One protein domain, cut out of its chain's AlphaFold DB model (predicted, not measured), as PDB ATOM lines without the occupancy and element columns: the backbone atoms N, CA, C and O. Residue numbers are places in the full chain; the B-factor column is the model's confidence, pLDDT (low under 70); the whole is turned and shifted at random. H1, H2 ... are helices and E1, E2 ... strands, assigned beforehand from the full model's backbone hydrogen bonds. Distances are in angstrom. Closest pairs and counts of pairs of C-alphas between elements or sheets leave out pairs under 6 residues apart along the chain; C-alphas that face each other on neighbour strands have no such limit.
ATOM      1  N   ALA A  54      30.805  11.899   4.499       96.31
ATOM      2  CA  ALA A  54      29.605  11.346   5.127       96.31
ATOM      3  C   ALA A  54      28.322  12.088   4.713       96.31
ATOM      4  O   ALA A  54      27.218  11.624   5.004       96.31
ATOM      5  N   PHE A  55      28.456  13.246   4.065       96.25
ATOM      6  CA  PHE A  55      27.345  14.087   3.654       96.25
ATOM      7  C   PHE A  55      27.035  13.855   2.181       96.25
ATOM      8  O   PHE A  55      27.867  14.065   1.301       96.25
ATOM      9  N   THR A  56      25.796  13.475   1.904       96.75
ATOM     10  CA  THR A  56      25.283  13.310   0.543       96.75
ATOM     11  C   THR A  56      23.953  14.028   0.411       96.75
ATOM     12  O   THR A  56      23.279  14.307   1.399       96.75
ATOM     13  N   ALA A  57      23.568  14.370  -0.811       95.50
ATOM     14  CA  ALA A  57      22.280  14.993  -1.069       95.50
ATOM     15  C   ALA A  57      21.718  14.523  -2.406       95.50
ATOM     16  O   ALA A  57      22.454  14.054  -3.277       95.50
ATOM     17  N   SER A  58      20.417  14.707  -2.582       93.75
ATOM     18  CA  SER A  58      19.722  14.488  -3.850       93.75
ATOM     19  C   SER A  58      20.315  15.311  -4.992       93.75
ATOM     20  O   SER A  58      20.418  14.827  -6.119       93.75
ATOM     21  N   SER A  59      20.670  16.568  -4.718       92.56
ATOM     22  CA  SER A  59      21.228  17.492  -5.699       92.56
ATOM     23  C   SER A  59      21.979  18.652  -5.034       92.56
ATOM     24  O   SER A  59      21.807  18.932  -3.844       92.56
ATOM     25  N   VAL A  60      22.804  19.345  -5.824       93.56
ATOM     26  CA  VAL A  60      23.547  20.544  -5.408       93.56
ATOM     27  C   VAL A  60      23.393  21.626  -6.465       93.56
ATOM     28  O   VAL A  60      23.648  21.382  -7.646       93.56
ATOM     29  N   TYR A  61      23.001  22.831  -6.056       90.88
ATOM     30  CA  TYR A  61      22.789  23.956  -6.956       90.88
ATOM     31  C   TYR A  61      24.051  24.269  -7.765       90.88
ATOM     32  O   TYR A  61      25.066  24.742  -7.240       90.88
ATOM     33  N   ARG A  62      23.977  23.988  -9.074       91.56
ATOM     34  CA  ARG A  62      25.063  24.177 -10.051       91.56
ATOM     35  C   ARG A  62      26.390  23.513  -9.660       91.56
ATOM     36  O   ARG A  62      27.429  23.926 -10.164       91.56
ATOM     37  N   ASN A  63      26.362  22.515  -8.773       91.56
ATOM     38  CA  ASN A  63      27.567  21.921  -8.189       91.56
ATOM     39  C   ASN A  63      28.553  22.977  -7.633       91.56
ATOM     40  O   ASN A  63      29.764  22.880  -7.813       91.56
ATOM     41  N   THR A  64      28.019  24.041  -7.026       92.38
ATOM     42  CA  THR A  64      28.817  25.150  -6.488       92.38
ATOM     43  C   THR A  64      29.489  24.721  -5.190       92.38
ATOM     44  O   THR A  64      28.813  24.169  -4.325       92.38
ATOM     45  N   GLU A  65      30.775  25.034  -5.020       91.19
ATOM     46  CA  GLU A  65      31.538  24.629  -3.831       91.19
ATOM     47  C   GLU A  65      30.869  25.077  -2.528       91.19
ATOM     48  O   GLU A  65      30.554  24.255  -1.685       91.19
ATOM     49  N   GLY A  66      30.474  26.349  -2.425       89.56
ATOM     50  CA  GLY A  66      29.794  26.866  -1.232       89.56
ATOM     51  C   GLY A  66      28.401  26.283  -0.945       89.56
ATOM     52  O   GLY A  66      27.792  26.671   0.055       89.56
ATOM     53  N   PHE A  67      27.886  25.396  -1.808       91.81
ATOM     54  CA  PHE A  67      26.585  24.733  -1.670       91.81
ATOM     55  C   PHE A  67      26.655  23.215  -1.498       91.81
ATOM     56  O   PHE A  67      25.614  22.548  -1.498       91.81
ATOM     57  N   GLN A  68      27.857  22.662  -1.343       94.94
ATOM     58  CA  GLN A  68      28.046  21.231  -1.148       94.94
ATOM     59  C   GLN A  68      27.363  20.720   0.140       94.94
ATOM     60  O   GLN A  68      27.192  21.480   1.097       94.94
ATOM     61  N   PRO A  69      26.974  19.431   0.204       95.12
ATOM     62  CA  PRO A  69      26.215  18.875   1.330       95.12
ATOM     63  C   PRO A  69      26.905  19.020   2.693       95.12
ATOM     64  O   PRO A  69      26.242  19.276   3.694       95.12
ATOM     65  N   HIS A  70      28.236  18.922   2.743       93.88
ATOM     66  CA  HIS A  70      29.006  19.057   3.986       93.88
ATOM     67  C   HIS A  70      28.906  20.460   4.611       93.88
ATOM     68  O   HIS A  70      29.065  20.614   5.821       93.88
ATOM     69  N   HIS A  71      28.520  21.481   3.840       92.00
ATOM     70  CA  HIS A  71      28.222  22.812   4.374       92.00
ATOM     71  C   HIS A  71      26.910  22.892   5.172       92.00
ATOM     72  O   HIS A  71      26.589  23.951   5.701       92.00
ATOM     73  N   ALA A  72      26.157  21.795   5.314       90.31
ATOM     74  CA  ALA A  72      25.082  21.696   6.304       90.31
ATOM     75  C   ALA A  72      25.593  21.521   7.748       90.31
ATOM     76  O   ALA A  72      24.801  21.550   8.691       90.31
ATOM     77  N   ARG A  73      26.906  21.330   7.944       89.69
ATOM     78  CA  ARG A  73      27.516  21.214   9.270       89.69
ATOM     79  C   ARG A  73      27.366  22.510  10.073       89.69
ATOM     80  O   ARG A  73      27.884  23.560   9.694       89.69
ATOM     81  N   LEU A  74      26.748  22.409  11.250       84.25
ATOM     82  CA  LEU A  74      26.663  23.499  12.218       84.25
ATOM     83  C   LEU A  74      27.738  23.353  13.313       84.25
ATOM     84  O   LEU A  74      27.601  22.548  14.227       84.25
ATOM     85  N   ILE A  75      28.782  24.185  13.237       76.44
ATOM     86  CA  ILE A  75      29.882  24.283  14.217       76.44
ATOM     87  C   ILE A  75      29.562  25.076  15.513       76.44
ATOM     88  O   ILE A  75      30.117  24.777  16.566       76.44
ATOM     89  N   HIS A  76      28.656  26.057  15.467       72.06
ATOM     90  CA  HIS A  76      28.385  27.073  16.500       72.06
ATOM     91  C   HIS A  76      26.933  27.028  17.038       72.06
ATOM     92  O   HIS A  76      26.232  28.031  17.123       72.06
ATOM     93  N   VAL A  77      26.450  25.832  17.401       68.56
ATOM     94  CA  VAL A  77      25.040  25.635  17.813       68.56
ATOM     95  C   VAL A  77      24.722  26.245  19.188       68.56
ATOM     96  O   VAL A  77      23.611  26.723  19.416       68.56
ATOM     97  N   TYR A  78      25.675  26.224  20.125       64.38
ATOM     98  CA  TYR A  78      25.432  26.584  21.532       64.38
ATOM     99  C   TYR A  78      26.146  27.850  22.003       64.38
ATOM    100  O   TYR A  78      25.871  28.319  23.105       64.38
ATOM    101  N   ASP A  79      27.062  28.405  21.215       64.62
ATOM    102  CA  ASP A  79      27.876  29.557  21.618       64.62
ATOM    103  C   ASP A  79      27.266  30.906  21.212       64.62
ATOM    104  O   ASP A  79      27.901  31.947  21.382       64.62
ATOM    105  N   GLY A  80      26.027  30.891  20.703       58.47
ATOM    106  CA  GLY A  80      25.262  32.087  20.349       58.47
ATOM    107  C   GLY A  80      25.880  32.895  19.208       58.47
ATOM    108  O   GLY A  80      25.459  34.026  18.963       58.47
ATOM    109  N   LYS A  81      26.887  32.348  18.520       61.84
ATOM    110  CA  LYS A  81      27.511  33.002  17.379       61.84
ATOM    111  C   LYS A  81      26.686  32.733  16.138       61.84
ATOM    112  O   LYS A  81      26.289  31.605  15.859       61.84
ATOM    113  N   GLU A  82      26.463  33.785  15.364       60.75
ATOM    114  CA  GLU A  82      25.861  33.637  14.053       60.75
ATOM    115  C   GLU A  82      26.764  32.759  13.179       60.75
ATOM    116  O   GLU A  82      27.965  33.020  13.024       60.75
ATOM    117  N   HIS A  83      26.176  31.710  12.605       60.38
ATOM    118  CA  HIS A  83      26.829  30.875  11.609       60.38
ATOM    119  C   HIS A  83      27.074  31.694  10.340       60.38
ATOM    120  O   HIS A  83      26.255  31.753   9.430       60.38
ATOM    121  N   THR A  84      28.234  32.335  10.292       58.19
ATOM    122  CA  THR A  84      28.655  33.270   9.241       58.19
ATOM    123  C   THR A  84      29.577  32.608   8.220       58.19
ATOM    124  O   THR A  84      30.389  33.270   7.582       58.19
ATOM    125  N   SER A  85      29.453  31.291   8.020       64.94
ATOM    126  CA  SER A  85      30.272  30.563   7.039       64.94
ATOM    127  C   SER A  85      30.016  31.017   5.599       64.94
ATOM    128  O   SER A  85      30.797  30.683   4.720       64.94
ATOM    129  N   GLY A  86      28.922  31.742   5.321       69.50
ATOM    130  CA  GLY A  86      28.524  32.123   3.959       69.50
ATOM    131  C   GLY A  86      28.145  30.928   3.071       69.50
ATOM    132  O   GLY A  86      27.755  31.116   1.919       69.50
ATOM    133  N   HIS A  87      28.213  29.712   3.614       85.75
ATOM    134  CA  HIS A  87      28.030  28.440   2.934       85.75
ATOM    135  C   HIS A  87      26.900  27.660   3.600       85.75
ATOM    136  O   HIS A  87      26.725  27.723   4.817       85.75
ATOM    137  N   ALA A  88      26.127  26.943   2.795       89.62
ATOM    138  CA  ALA A  88      25.053  26.061   3.243       89.62
ATOM    139  C   ALA A  88      24.696  25.116   2.104       89.62
ATOM    140  O   ALA A  88      24.791  25.517   0.947       89.62
ATOM    141  N   TRP A  89      24.217  23.909   2.394       91.38
ATOM    142  CA  TRP A  89      23.685  23.062   1.327       91.38
ATOM    143  C   TRP A  89      22.516  23.754   0.607       91.38
ATOM    144  O   TRP A  89      21.592  24.268   1.241       91.38
ATOM    145  N   CYS A  90      22.557  23.757  -0.726       90.56
ATOM    146  CA  CYS A  90      21.485  24.288  -1.560       90.56
ATOM    147  C   CYS A  90      21.108  23.256  -2.634       90.56
ATOM    148  O   CYS A  90      21.968  22.911  -3.453       90.56
ATOM    149  N   PRO A  91      19.857  22.758  -2.668       91.00
ATOM    150  CA  PRO A  91      19.406  21.858  -3.724       91.00
ATOM    151  C   PRO A  91      19.298  22.587  -5.070       91.00
ATOM    152  O   PRO A  91      19.148  23.805  -5.140       91.00
ATOM    153  N   SER A  92      19.344  21.834  -6.169       89.19
ATOM    154  CA  SER A  92      19.208  22.398  -7.520       89.19
ATOM    155  C   SER A  92      17.831  22.997  -7.788       89.19
ATOM    156  O   SER A  92      17.725  23.961  -8.547       89.19
ATOM    157  N   ASN A  93      16.791  22.441  -7.169       82.81
ATOM    158  CA  ASN A  93      15.417  22.892  -7.323       82.81
ATOM    159  C   ASN A  93      14.878  23.429  -6.000       82.81
ATOM    160  O   ASN A  93      15.213  22.932  -4.925       82.81
ATOM    161  N   THR A  94      13.989  24.418  -6.076       72.81
ATOM    162  CA  THR A  94      13.237  24.879  -4.910       72.81
ATOM    163  C   THR A  94      12.351  23.750  -4.404       72.81
ATOM    164  O   THR A  94      11.572  23.187  -5.173       72.81
ATOM    165  N   VAL A  95      12.432  23.455  -3.108       64.19
ATOM    166  CA  VAL A  95      11.595  22.438  -2.466       64.19
ATOM    167  C   VAL A  95      10.139  22.920  -2.482       64.19
ATOM    168  O   VAL A  95       9.722  23.717  -1.650       64.19
ATOM    169  N   GLN A  96       9.376  22.499  -3.491       63.56
ATOM    170  CA  GLN A  96       7.929  22.715  -3.578       63.56
ATOM    171  C   GLN A  96       7.183  21.507  -3.003       63.56
ATOM    172  O   GLN A  96       7.767  20.449  -2.791       63.56
ATOM    173  N   THR A  97       5.869  21.633  -2.815       55.53
ATOM    174  CA  THR A  97       4.971  20.620  -2.223       55.53
ATOM    175  C   THR A  97       5.008  19.231  -2.880       55.53
ATOM    176  O   THR A  97       4.515  18.270  -2.296       55.53
ATOM    177  N   ALA A  98       5.601  19.100  -4.070       58.78
ATOM    178  CA  ALA A  98       5.788  17.837  -4.788       58.78
ATOM    179  C   ALA A  98       7.244  17.310  -4.785       58.78
ATOM    180  O   ALA A  98       7.521  16.297  -5.431       58.78
ATOM    181  N   MET A  99       8.190  17.988  -4.120       60.16
ATOM    182  CA  MET A  99       9.628  17.736  -4.271       60.16
ATOM    183  C   MET A  99      10.254  16.888  -3.161       60.16
ATOM    184  O   MET A  99       9.930  16.998  -1.985       60.16
ATOM    185  N   LYS A 100      11.195  16.049  -3.611       75.06
ATOM    186  CA  LYS A 100      11.916  14.988  -2.896       75.06
ATOM    187  C   LYS A 100      13.399  15.343  -2.709       75.06
ATOM    188  O   LYS A 100      14.259  14.489  -2.911       75.06
ATOM    189  N   GLU A 101      13.712  16.609  -2.450       87.50
ATOM    190  CA  GLU A 101      15.100  16.982  -2.162       87.50
ATOM    191  C   GLU A 101      15.442  16.524  -0.744       87.50
ATOM    192  O   GLU A 101      14.642  16.675   0.180       87.50
ATOM    193  N   TRP A 102      16.614  15.931  -0.579       90.88
ATOM    194  CA  TRP A 102      17.071  15.405   0.693       90.88
ATOM    195  C   TRP A 102      18.553  15.681   0.861       90.88
ATOM    196  O   TRP A 102      19.319  15.711  -0.101       90.88
ATOM    197  N   ILE A 103      18.942  15.836   2.117       92.50
ATOM    198  CA  ILE A 103      20.320  15.761   2.565       92.50
ATOM    199  C   ILE A 103      20.405  14.604   3.555       92.50
ATOM    200  O   ILE A 103      19.531  14.434   4.404       92.50
ATOM    201  N   GLN A 104      21.425  13.775   3.396       94.75
ATOM    202  CA  GLN A 104      21.653  12.583   4.188       94.75
ATOM    203  C   GLN A 104      23.047  12.648   4.795       94.75
ATOM    204  O   GLN A 104      24.016  13.056   4.154       94.75
ATOM    205  N   VAL A 105      23.123  12.207   6.042       95.12
ATOM    206  CA  VAL A 105      24.350  12.136   6.819       95.12
ATOM    207  C   VAL A 105      24.520  10.694   7.272       95.12
ATOM    208  O   VAL A 105      23.634  10.143   7.926       95.12
ATOM    209  N   GLU A 106      25.630  10.072   6.896       95.38
ATOM    210  CA  GLU A 106      25.938   8.690   7.256       95.38
ATOM    211  C   GLU A 106      26.837   8.638   8.493       95.38
ATOM    212  O   GLU A 106      27.971   9.113   8.481       95.38
ATOM    213  N   PHE A 107      26.339   8.040   9.576       93.94
ATOM    214  CA  PHE A 107      27.131   7.838  10.787       93.94
ATOM    215  C   PHE A 107      27.851   6.482  10.736       93.94
ATOM    216  O   PHE A 107      27.219   5.473  10.424       93.94
ATOM    217  N   PRO A 108      29.143   6.414  11.108       90.31
ATOM    218  CA  PRO A 108      29.926   5.172  11.050       90.31
ATOM    219  C   PRO A 108      29.483   4.124  12.081       90.31
ATOM    220  O   PRO A 108      29.852   2.954  11.996       90.31
ATOM    221  N   THR A 109      28.709   4.540  13.083       91.00
ATOM    222  CA  THR A 109      28.173   3.692  14.147       91.00
ATOM    223  C   THR A 109      26.701   4.001  14.365       91.00
ATOM    224  O   THR A 109      26.230   5.088  14.034       91.00
ATOM    225  N   LEU A 110      25.983   3.081  15.007       91.31
ATOM    226  CA  LEU A 110      24.620   3.348  15.448       91.31
ATOM    227  C   LEU A 110      24.623   4.459  16.509       91.31
ATOM    228  O   LEU A 110      25.286   4.344  17.539       91.31
ATOM    229  N   VAL A 111      23.882   5.532  16.241       89.75
ATOM    230  CA  VAL A 111      23.738   6.697  17.122       89.75
ATOM    231  C   VAL A 111      22.270   6.915  17.461       89.75
ATOM    232  O   VAL A 111      21.384   6.596  16.670       89.75
ATOM    233  N   ILE A 112      22.012   7.473  18.640       88.62
ATOM    234  CA  ILE A 112      20.685   7.959  19.017       88.62
ATOM    235  C   ILE A 112      20.650   9.455  18.715       88.62
ATOM    236  O   ILE A 112      21.484  10.211  19.213       88.62
ATOM    237  N   ILE A 113      19.691   9.876  17.894       87.94
ATOM    238  CA  ILE A 113      19.462  11.286  17.584       87.94
ATOM    239  C   ILE A 113      18.412  11.803  18.563       87.94
ATOM    240  O   ILE A 113      17.261  11.386  18.513       87.94
ATOM    241  N   GLY A 114      18.824  12.689  19.471       83.06
ATOM    242  CA  GLY A 114      17.901  13.333  20.409       83.06
ATOM    243  C   GLY A 114      17.269  14.601  19.840       83.06
ATOM    244  O   GLY A 114      16.078  14.837  20.019       83.06
ATOM    245  N   ILE A 115      18.071  15.438  19.173       81.56
ATOM    246  CA  ILE A 115      17.662  16.761  18.686       81.56
ATOM    247  C   ILE A 115      18.358  17.053  17.361       81.56
ATOM    248  O   ILE A 115      19.533  16.728  17.183       81.56
ATOM    249  N   ILE A 116      17.629  17.707  16.458       84.44
ATOM    250  CA  ILE A 116      18.142  18.233  15.196       84.44
ATOM    251  C   ILE A 116      18.005  19.754  15.234       84.44
ATOM    252  O   ILE A 116      16.921  20.275  15.489       84.44
ATOM    253  N   PHE A 117      19.104  20.457  14.967       82.94
ATOM    254  CA  PHE A 117      19.103  21.900  14.750       82.94
ATOM    255  C   PHE A 117      19.173  22.171  13.252       82.94
ATOM    256  O   PHE A 117      20.033  21.623  12.563       82.94
ATOM    257  N   THR A 118      18.276  23.018  12.755       83.31
ATOM    258  CA  THR A 118      18.306  23.503  11.377       83.31
ATOM    259  C   THR A 118      18.629  24.989  11.386       83.31
ATOM    260  O   THR A 118      18.138  25.745  12.225       83.31
ATOM    261  N   ALA A 119      19.484  25.414  10.463       80.75
ATOM    262  CA  ALA A 119      19.781  26.820  10.254       80.75
ATOM    263  C   ALA A 119      19.743  27.120   8.764       80.75
ATOM    264  O   ALA A 119      20.102  26.292   7.925       80.75
ATOM    265  N   GLY A 120      19.273  28.319   8.460       78.44
ATOM    266  CA  GLY A 120      19.242  28.842   7.113       78.44
ATOM    267  C   GLY A 120      20.450  29.703   6.820       78.44
ATOM    268  O   GLY A 120      21.072  30.253   7.725       78.44
ATOM    269  N   ARG A 121      20.728  29.884   5.532       76.50
ATOM    270  CA  ARG A 121      21.621  30.941   5.061       76.50
ATOM    271  C   ARG A 121      20.779  32.143   4.651       76.50
ATOM    272  O   ARG A 121      19.795  31.974   3.927       76.50
ATOM    273  N   GLY A 122      21.196  33.339   5.062       63.34
ATOM    274  CA  GLY A 122      20.697  34.586   4.499       63.34
ATOM    275  C   GLY A 122      21.827  35.489   4.024       63.34
ATOM    276  O   GLY A 122      22.805  35.690   4.730       63.34
ATOM    277  N   ASP A 123      21.710  36.029   2.813       57.66
ATOM    278  CA  ASP A 123      22.637  37.013   2.230       57.66
ATOM    279  C   ASP A 123      22.109  38.449   2.371       57.66
ATOM    280  O   ASP A 123      22.172  39.262   1.451       57.66
ATOM    281  N   GLY A 124      21.565  38.772   3.545       45.44
ATOM    282  CA  GLY A 124      21.096  40.120   3.878       45.44
ATOM    283  C   GLY A 124      19.767  40.538   3.235       45.44
ATOM    284  O   GLY A 124      19.255  41.588   3.602       45.44
ATOM    285  N   ASN A 125      19.176  39.728   2.343       38.19
ATOM    286  CA  ASN A 125      17.861  40.009   1.738       38.19
ATOM    287  C   ASN A 125      16.856  38.840   1.784       38.19
ATOM    288  O   ASN A 125      15.655  39.091   1.718       38.19
ATOM    289  N   VAL A 126      17.297  37.580   1.901       40.78
ATOM    290  CA  VAL A 126      16.397  36.409   1.928       40.78
ATOM    291  C   VAL A 126      16.931  35.367   2.904       40.78
ATOM    292  O   VAL A 126      18.107  35.039   2.847       40.78
ATOM    293  N   SER A 127      16.084  34.848   3.797       47.41
ATOM    294  CA  SER A 127      16.422  33.730   4.692       47.41
ATOM    295  C   SER A 127      15.808  32.442   4.150       47.41
ATOM    296  O   SER A 127      14.600  32.395   3.925       47.41
ATOM    297  N   PHE A 128      16.614  31.399   3.944       52.09
ATOM    298  CA  PHE A 128      16.126  30.091   3.494       52.09
ATOM    299  C   PHE A 128      16.180  29.092   4.645       52.09
ATOM    300  O   PHE A 128      17.266  28.682   5.037       52.09
ATOM    301  N   LEU A 129      15.024  28.701   5.183       58.72
ATOM    302  CA  LEU A 129      14.912  27.695   6.240       58.72
ATOM    303  C   LEU A 129      14.279  26.421   5.681       58.72
ATOM    304  O   LEU A 129      13.357  26.487   4.870       58.72
ATOM    305  N   ALA A 130      14.755  25.267   6.140       56.59
ATOM    306  CA  ALA A 130      14.015  24.023   5.992       56.59
ATOM    307  C   ALA A 130      12.953  23.961   7.098       56.59
ATOM    308  O   ALA A 130      13.296  23.987   8.282       56.59
TER     309      ALA A 130
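Overview. This is residues 54 to 130 of the 136 residues of the protein "Hypothetical protein" of Spirometra erinaceieuropaei (UniProt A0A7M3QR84). This model has little regular structure: a small two-strand antiparallel sheet, E1 and E2, with the short helix H1 near it, and long loops making up most of the rest. Residues 109 to 116 stick out from the body. The 77 printed residues hold E1, H1 and E2 in that order, class mixed, with only 10 residues in named elements. The whole is only just compact, close to loose, with a radius of gyration of the C-alphas of 13.3 A, spanning 33 by 29 by 25 A.

Arrangement. Strands E1, residues 55 to 57, and E2, residues 103 to 105, are antiparallel neighbours at 155 degrees; N 56 and O 104 are within hydrogen-bond range at 2.9 A. The closest C-alphas of E1 and H1, residues 69 to 72, are those of Phe 55 and His 70, 5.3 A apart. H1 is too short for any O i to N i+4 pair; its one O i to N i+3 pair is within range.

Along the chain. E1 measures 7.0 A from C-alpha 55 at (27.345, 14.087, 3.654), H1 5.8 A, and E2 6.9 A to C-alpha 105 at (24.350, 12.136, 6.819).

Size, cuts and confidence. The printed part has no cut, and both links are long. Residues 77 to 86, 95 to 99 and 122 to 130 have pLDDT under 70.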